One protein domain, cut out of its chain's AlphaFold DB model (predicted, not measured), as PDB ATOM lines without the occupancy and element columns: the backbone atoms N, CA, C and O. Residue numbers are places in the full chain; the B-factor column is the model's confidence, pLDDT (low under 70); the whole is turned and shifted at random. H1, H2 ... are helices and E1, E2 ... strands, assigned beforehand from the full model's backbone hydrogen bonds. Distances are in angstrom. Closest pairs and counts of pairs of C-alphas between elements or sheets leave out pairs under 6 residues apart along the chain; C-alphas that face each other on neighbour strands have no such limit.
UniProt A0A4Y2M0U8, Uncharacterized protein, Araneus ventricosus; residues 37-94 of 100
ATOM      1  N   LYS A  37       4.319  -5.906   8.003       85.44
ATOM      2  CA  LYS A  37       3.314  -5.433   8.966       85.44
ATOM      3  C   LYS A  37       2.616  -4.172   8.455       85.44
ATOM      4  O   LYS A  37       1.401  -4.064   8.566       85.44
ATOM      5  N   GLU A  38       3.370  -3.240   7.881       88.12
ATOM      6  CA  GLU A  38       2.819  -2.029   7.269       88.12
ATOM      7  C   GLU A  38       1.935  -2.354   6.067       88.12
ATOM      8  O   GLU A  38       0.867  -1.765   5.923       88.12
ATOM      9  N   SER A  39       2.319  -3.335   5.244       83.81
ATOM     10  CA  SER A  39       1.509  -3.729   4.088       83.81
ATOM     11  C   SER A  39       0.166  -4.343   4.486       83.81
ATOM     12  O   SER A  39      -0.821  -4.157   3.777       83.81
ATOM     13  N   GLN A  40       0.092  -5.019   5.642       83.06
ATOM     14  CA  GLN A  40      -1.171  -5.553   6.164       83.06
ATOM     15  C   GLN A  40      -2.179  -4.467   6.535       83.06
ATOM     16  O   GLN A  40      -3.371  -4.770   6.572       83.06
ATOM     17  N   ASN A  41      -1.705  -3.250   6.805       85.94
ATOM     18  CA  ASN A  41      -2.511  -2.117   7.252       85.94
ATOM     19  C   ASN A  41      -2.644  -1.031   6.171       85.94
ATOM     20  O   ASN A  41      -3.200   0.033   6.438       85.94
ATOM     21  N   ALA A  42      -2.110  -1.262   4.969       85.06
ATOM     22  CA  ALA A  42      -2.198  -0.310   3.872       85.06
ATOM     23  C   ALA A  42      -3.642  -0.202   3.362       85.06
ATOM     24  O   ALA A  42      -4.308  -1.213   3.141       85.06
ATOM     25  N   SER A  43      -4.105   1.019   3.091       84.56
ATOM     26  CA  SER A  43      -5.458   1.274   2.571       84.56
ATOM     27  C   SER A  43      -5.726   0.588   1.227       84.56
ATOM     28  O   SER A  43      -6.846   0.172   0.958       84.56
ATOM     29  N   LYS A  44      -4.691   0.411   0.396       85.00
ATOM     30  CA  LYS A  44      -4.774  -0.265  -0.912       85.00
ATOM     31  C   LYS A  44      -4.452  -1.762  -0.871       85.00
ATOM     32  O   LYS A  44      -4.284  -2.369  -1.927       85.00
ATOM     33  N   LYS A  45      -4.371  -2.372   0.318       84.94
ATOM     34  CA  LYS A  45      -4.044  -3.796   0.498       84.94
ATOM     35  C   LYS A  45      -4.869  -4.708  -0.409       84.94
ATOM     36  O   LYS A  45      -4.307  -5.568  -1.079       84.94
ATOM     37  N   GLU A  46      -6.187  -4.526  -0.417       86.88
ATOM     38  CA  GLU A  46      -7.104  -5.371  -1.188       86.88
ATOM     39  C   GLU A  46      -6.874  -5.229  -2.689       86.88
ATOM     40  O   GLU A  46      -6.758  -6.239  -3.376       86.88
ATOM     41  N   ASN A  47      -6.679  -4.004  -3.183       87.56
ATOM     42  CA  ASN A  47      -6.375  -3.756  -4.592       87.56
ATOM     43  C   ASN A  47      -5.078  -4.456  -5.016       87.56
ATOM     44  O   ASN A  47      -5.036  -5.106  -6.057       87.56
ATOM     45  N   TRP A  48      -4.030  -4.382  -4.190       85.25
ATOM     46  CA  TRP A  48      -2.774  -5.092  -4.452       85.25
ATOM     47  C   TRP A  48      -2.942  -6.611  -4.408       85.25
ATOM     48  O   TRP A  48      -2.315  -7.317  -5.195       85.25
ATOM     49  N   CYS A  49      -3.801  -7.124  -3.525       84.06
ATOM     50  CA  CYS A  49      -4.130  -8.545  -3.504       84.06
ATOM     51  C   CYS A  49      -4.855  -9.004  -4.755       84.06
ATOM     52  O   CYS A  49      -4.520 -10.063  -5.283       84.06
ATOM     53  N   SER A  50      -5.836  -8.237  -5.215       87.00
ATOM     54  CA  SER A  50      -6.587  -8.558  -6.422       87.00
ATOM     55  C   SER A  50      -5.680  -8.539  -7.649       87.00
ATOM     56  O   SER A  50      -5.640  -9.532  -8.366       87.00
ATOM     57  N   ALA A  51      -4.861  -7.493  -7.810       88.00
ATOM     58  CA  ALA A  51      -3.902  -7.396  -8.910       88.00
ATOM     59  C   ALA A  51      -2.901  -8.567  -8.910       88.00
ATOM     60  O   ALA A  51      -2.690  -9.208  -9.930       88.00
ATOM     61  N   MET A  52      -2.333  -8.917  -7.750       85.12
ATOM     62  CA  MET A  52      -1.405 -10.052  -7.650       85.12
ATOM     63  C   MET A  52      -2.071 -11.390  -8.007       85.12
ATOM     64  O   MET A  52      -1.440 -12.248  -8.620       85.12
ATOM     65  N   LYS A  53      -3.336 -11.595  -7.615       85.31
ATOM     66  CA  LYS A  53      -4.086 -12.804  -7.983       85.31
ATOM     67  C   LYS A  53      -4.319 -12.872  -9.489       85.31
ATOM     68  O   LYS A  53      -4.094 -13.925 -10.068       85.31
ATOM     69  N   GLU A  54      -4.733 -11.770 -10.103       89.69
ATOM     70  CA  GLU A  54      -4.954 -11.688 -11.548       89.69
ATOM     71  C   GLU A  54      -3.679 -12.017 -12.331       89.69
ATOM     72  O   GLU A  54      -3.696 -12.898 -13.189       89.69
ATOM     73  N   GLU A  55      -2.551 -11.406 -11.962       87.44
ATOM     74  CA  GLU A  55      -1.251 -11.699 -12.573       87.44
ATOM     75  C   GLU A  55      -0.879 -13.183 -12.433       87.44
ATOM     76  O   GLU A  55      -0.448 -13.814 -13.396       87.44
ATOM     77  N   LEU A  56      -1.095 -13.785 -11.257       83.06
ATOM     78  CA  LEU A  56      -0.839 -15.213 -11.047       83.06
ATOM     79  C   LEU A  56      -1.725 -16.111 -11.921       83.06
ATOM     80  O   LEU A  56      -1.233 -17.110 -12.446       83.06
ATOM     81  N   GLU A  57      -3.003 -15.783 -12.099       87.25
ATOM     82  CA  GLU A  57      -3.894 -16.542 -12.987       87.25
ATOM     83  C   GLU A  57      -3.481 -16.402 -14.457       87.25
ATOM     84  O   GLU A  57      -3.440 -17.393 -15.187       87.25
ATOM     85  N   ILE A  58      -3.067 -15.205 -14.878       87.94
ATOM     86  CA  ILE A  58      -2.513 -14.972 -16.215       87.94
ATOM     87  C   ILE A  58      -1.236 -15.799 -16.427       87.94
ATOM     88  O   ILE A  58      -1.066 -16.413 -17.484       87.94
ATOM     89  N   LEU A  59      -0.342 -15.848 -15.434       83.00
ATOM     90  CA  LEU A  59       0.888 -16.644 -15.498       83.00
ATOM     91  C   LEU A  59       0.594 -18.140 -15.644       83.00
ATOM     92  O   LEU A  59       1.223 -18.797 -16.474       83.00
ATOM     93  N   LYS A  60      -0.383 -18.668 -14.893       82.69
ATOM     94  CA  LYS A  60      -0.838 -20.065 -15.019       82.69
ATOM     95  C   LYS A  60      -1.453 -20.346 -16.391       82.69
ATOM     96  O   LYS A  60      -1.211 -21.408 -16.954       82.69
ATOM     97  N   ALA A  61      -2.223 -19.406 -16.937       87.94
ATOM     98  CA  ALA A  61      -2.905 -19.577 -18.219       87.94
ATOM     99  C   ALA A  61      -1.953 -19.536 -19.426       87.94
ATOM    100  O   ALA A  61      -2.199 -20.202 -20.428       87.94
ATOM    101  N   ARG A  62      -0.868 -18.752 -19.352       85.19
ATOM    102  CA  ARG A  62       0.048 -18.530 -20.486       85.19
ATOM    103  C   ARG A  62       0.951 -19.725 -20.820       85.19
ATOM    104  O   ARG A  62       1.619 -19.670 -21.842       85.19
ATOM    105  N   ASP A  63       1.001 -20.773 -19.995       82.19
ATOM    106  CA  ASP A  63       1.835 -21.983 -20.167       82.19
ATOM    107  C   ASP A  63       3.337 -21.718 -20.453       82.19
ATOM    108  O   ASP A  63       4.077 -22.587 -20.913       82.19
ATOM    109  N   VAL A  64       3.816 -20.509 -20.148       86.12
ATOM    110  CA  VAL A  64       5.219 -20.084 -20.304       86.12
ATOM    111  C   VAL A  64       6.046 -20.422 -19.063       86.12
ATOM    112  O   VAL A  64       7.264 -20.574 -19.155       86.12
ATOM    113  N   TYR A  65       5.399 -20.545 -17.906       82.88
ATOM    114  CA  TYR A  65       6.046 -20.767 -16.619       82.88
ATOM    115  C   TYR A  65       5.698 -22.149 -16.070       82.88
ATOM    116  O   TYR A  65       4.596 -22.652 -16.277       82.88
ATOM    117  N   GLU A  66       6.636 -22.753 -15.355       83.12
ATOM    118  CA  GLU A  66       6.429 -23.962 -14.564       83.12
ATOM    119  C   GLU A  66       6.621 -23.659 -13.078       83.12
ATOM    120  O   GLU A  66       7.318 -22.713 -12.707       83.12
ATOM    121  N   ILE A  67       5.947 -24.431 -12.225       80.31
ATOM    122  CA  ILE A  67       6.050 -24.288 -10.774       80.31
ATOM    123  C   ILE A  67       7.123 -25.258 -10.286       80.31
ATOM    124  O   ILE A  67       6.892 -26.465 -10.219       80.31
ATOM    125  N   ASP A  68       8.273 -24.720  -9.902       78.56
ATOM    126  CA  ASP A  68       9.331 -25.477  -9.252       78.56
ATOM    127  C   ASP A  68       9.014 -25.694  -7.770       78.56
ATOM    128  O   ASP A  68       8.523 -24.781  -7.088       78.56
ATOM    129  N   PRO A  69       9.329 -26.878  -7.219       78.81
ATOM    130  CA  PRO A  69       9.114 -27.149  -5.811       78.81
ATOM    131  C   PRO A  69       9.922 -26.182  -4.949       78.81
ATOM    132  O   PRO A  69      11.082 -25.856  -5.218       78.81
ATOM    133  N   ARG A  70       9.309 -25.757  -3.846       74.38
ATOM    134  CA  ARG A  70       9.981 -24.909  -2.867       74.38
ATOM    135  C   ARG A  70      11.229 -25.622  -2.309       74.38
ATOM    136  O   ARG A  70      11.113 -26.752  -1.828       74.38
ATOM    137  N   PRO A  71      12.408 -24.971  -2.280       78.75
ATOM    138  CA  PRO A  71      13.607 -25.552  -1.685       78.75
ATOM    139  C   PRO A  71      13.398 -25.870  -0.198       78.75
ATOM    140  O   PRO A  71      13.073 -24.980   0.586       78.75
ATOM    141  N   GLN A  72      13.619 -27.123   0.201       76.00
ATOM    142  CA  GLN A  72      13.324 -27.599   1.564       76.00
ATOM    143  C   GLN A  72      14.293 -27.061   2.630       76.00
ATOM    144  O   GLN A  72      13.911 -26.883   3.780       76.00
ATOM    145  N   ASN A  73      15.529 -26.730   2.241       78.69
ATOM    146  CA  ASN A  73      16.605 -26.349   3.167       78.69
ATOM    147  C   ASN A  73      16.939 -24.850   3.135       78.69
ATOM    148  O   ASN A  73      18.045 -24.452   3.499       78.69
ATOM    149  N   LYS A  74      16.026 -24.006   2.640       76.12
ATOM    150  CA  LYS A  74      16.244 -22.557   2.553       76.12
ATOM    151  C   LYS A  74      15.092 -21.794   3.187       76.12
ATOM    152  O   LYS A  74      13.920 -22.054   2.918       76.12
ATOM    153  N   ASN A  75      15.445 -20.789   3.984       71.19
ATOM    154  CA  ASN A  75      14.479 -19.816   4.469       71.19
ATOM    155  C   ASN A  75      14.055 -18.929   3.299       71.19
ATOM    156  O   ASN A  75      14.879 -18.245   2.695       71.19
ATOM    157  N   VAL A  76      12.765 -18.947   2.977       68.19
ATOM    158  CA  VAL A  76      12.195 -18.013   2.005       68.19
ATOM    159  C   VAL A  76      12.072 -16.658   2.688       68.19
ATOM    160  O   VAL A  76      11.466 -16.552   3.757       68.19
ATOM    161  N   ILE A  77      12.656 -15.627   2.077       69.75
ATOM    162  CA  ILE A  77      12.454 -14.247   2.517       69.75
ATOM    163  C   ILE A  77      10.963 -13.948   2.379       69.75
ATOM    164  O   ILE A  77      10.383 -14.111   1.305       69.75
ATOM    165  N   LYS A  78      10.325 -13.549   3.482       65.00
ATOM    166  CA  LYS A  78       8.901 -13.209   3.468       65.00
ATOM    167  C   LYS A  78       8.674 -12.044   2.511       65.00
ATOM    168  O   LYS A  78       9.342 -11.016   2.614       65.00
ATOM    169  N   CYS A  79       7.714 -12.201   1.606       69.75
ATOM    170  CA  CYS A  79       7.276 -11.107   0.754       69.75
ATOM    171  C   CYS A  79       6.650 -10.009   1.614       69.75
ATOM    172  O   CYS A  79       5.890 -10.293   2.537       69.75
ATOM    173  N   ILE A  80       6.953  -8.752   1.291       69.25
ATOM    174  CA  ILE A  80       6.297  -7.598   1.913       69.25
ATOM    175  C   ILE A  80       4.818  -7.573   1.518       69.25
ATOM    176  O   ILE A  80       3.994  -7.140   2.311       69.25
ATOM    177  N   TYR A  81       4.454  -8.086   0.341       65.19
ATOM    178  CA  TYR A  81       3.082  -8.028  -0.150       65.19
ATOM    179  C   TYR A  81       2.147  -9.054   0.529       65.19
ATOM    180  O   TYR A  81       2.523 -10.215   0.699       65.19
ATOM    181  N   PRO A  82       0.915  -8.652   0.900       58.03
ATOM    182  CA  PRO A  82       0.059  -9.391   1.837       58.03
ATOM    183  C   PRO A  82      -0.403 -10.782   1.402       58.03
ATOM    184  O   PRO A  82      -0.767 -11.600   2.238       58.03
ATOM    185  N   CYS A  83      -0.451 -11.024   0.101       63.28
ATOM    186  CA  CYS A  83      -1.376 -11.992  -0.495       63.28
ATOM    187  C   CYS A  83      -0.633 -13.174  -1.125       63.28
ATOM    188  O   CYS A  83      -1.241 -14.056  -1.717       63.28
ATOM    189  N   VAL A  84       0.693 -13.186  -0.981       59.56
ATOM    190  CA  VAL A  84       1.603 -14.149  -1.610       59.56
ATOM    191  C   VAL A  84       1.978 -15.292  -0.651       59.56
ATOM    192  O   VAL A  84       2.841 -16.112  -0.950       59.56
ATOM    193  N   GLY A  85       1.349 -15.343   0.530       49.88
ATOM    194  CA  GLY A  85       1.751 -16.191   1.660       49.88
ATOM    195  C   GLY A  85       1.659 -17.701   1.431       49.88
ATOM    196  O   GLY A  85       2.235 -18.454   2.211       49.88
ATOM    197  N   GLU A  86       1.002 -18.139   0.359       53.59
ATOM    198  CA  GLU A  86       0.778 -19.552   0.053       53.59
ATOM    199  C   GLU A  86       1.213 -19.894  -1.382       53.59
ATOM    200  O   GLU A  86       0.505 -20.531  -2.154       53.59
ATOM    201  N   GLN A  87       2.395 -19.431  -1.789       56.25
ATOM    202  CA  GLN A  87       3.009 -19.935  -3.016       56.25
ATOM    203  C   GLN A  87       3.517 -21.369  -2.791       56.25
ATOM    204  O   GLN A  87       4.460 -21.606  -2.035       56.25
ATOM    205  N   VAL A  88       2.872 -22.321  -3.470       55.09
ATOM    206  CA  VAL A  88       3.176 -23.768  -3.459       55.09
ATOM    207  C   VAL A  88       4.510 -24.086  -4.168       55.09
ATOM    208  O   VAL A  88       5.039 -25.189  -4.052       55.09
ATOM    209  N   GLY A  89       5.118 -23.103  -4.839       62.50
ATOM    210  CA  GLY A  89       6.403 -23.235  -5.518       62.50
ATOM    211  C   GLY A  89       6.897 -21.916  -6.114       62.50
ATOM    212  O   GLY A  89       6.278 -20.869  -5.921       62.50
ATOM    213  N   ILE A  90       8.032 -21.965  -6.807       72.00
ATOM    214  CA  ILE A  90       8.655 -20.829  -7.500       72.00
ATOM    215  C   ILE A  90       8.258 -20.908  -8.977       72.00
ATOM    216  O   ILE A  90       8.384 -21.969  -9.573       72.00
ATOM    217  N   TYR A  91       7.778 -19.814  -9.572       75.25
ATOM    218  CA  TYR A  91       7.493 -19.784 -11.010       75.25
ATOM    219  C   TYR A  91       8.788 -19.552 -11.794       75.25
ATOM    220  O   TYR A  91       9.421 -18.505 -11.643       75.25
ATOM    221  N   THR A  92       9.146 -20.499 -12.655       74.19
ATOM    222  CA  THR A  92      10.336 -20.440 -13.511       74.19
ATOM    223  C   THR A  92       9.913 -20.464 -14.971       74.19
ATOM    224  O   THR A  92       8.982 -21.170 -15.349       74.19
ATOM    225  N   GLN A  93      10.556 -19.656 -15.814       79.00
ATOM    226  CA  GLN A  93      10.248 -19.637 -17.240       79.00
ATOM    227  C   GLN A  93      10.762 -20.918 -17.905       79.00
ATOM    228  O   GLN A  93      11.948 -21.249 -17.803       79.00
ATOM    229  N   LYS A  94       9.881 -21.607 -18.633       77.31
ATOM    230  CA  LYS A  94      10.222 -22.818 -19.376       77.31
ATOM    231  C   LYS A  94      11.367 -22.518 -20.345       77.31
ATOM    232  O   LYS A  94      11.278 -21.612 -21.173       77.31
TER     233      LYS A  94
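What this domain is: This is residues 37 to 94 of the 100 residues of an uncharacterized protein of Araneus ventricosus (UniProt A0A4Y2M0U8). A long helix, H2, makes one side of a flat, loosely built frame; a short one-turn helix, H1, lies near its first end, and a two-strand hairpin, E1 and E2, makes a corner with its last end. The strands are joined by a long loop, whose residues 72 to 78 stick out free before the chain folds back. The printed part has 58 residues, with two named helices followed by two named strands, H1 H2 E1 E2; the sheet, in the order E1 - E2, is antiparallel and the class is mixed, helices and strands. The whole is loose, with a radius of gyration of the C-alphas of 13.0 A and spans of 36 by 30 by 13 A.

How they stand to each other: H1, residues 37 to 40, and H2, residues 45 to 61, are close but not clearly touching; their closest C-alphas, those of Ser 39 and Lys 45, are 6.6 A apart. The closest C-alphas of H2 and E1, residues 65 to 69, are those of Leu 59 and Tyr 65, at 6.7 A. E1 and E2, residues 89 to 93, form an antiparallel hairpin, their directions at 144 degrees; N 66 and O 92, at 2.8 A, and N 90 and O 68, at 2.9 A, are within hydrogen-bond range. H2 and E2 are apart, and H1 is apart from both strands. In H2 every O i to N i+4 pair is within hydrogen-bond range; H1 is too short for such a pair.

Where its parts are: H1 begins at C-alpha 37 (3.314, -5.433, 8.966) and is 5.3 A long. H2 runs 24.5 A to C-alpha 61 (-2.905, -19.577, -18.219). E1 and E2 are each 12.9 A long, and E2 ends at C-alpha 93 (10.248, -19.637, -17.240).

The domain as a whole: The C-alphas farthest apart, those of Ser 43 and Lys 94, are 36.2 A apart. The printed part has no cut. The links H1 to H2 and H2 to E1 are tight; E1 to E2, 19 residues, is long. Residues 76 to 89 have pLDDT under 70.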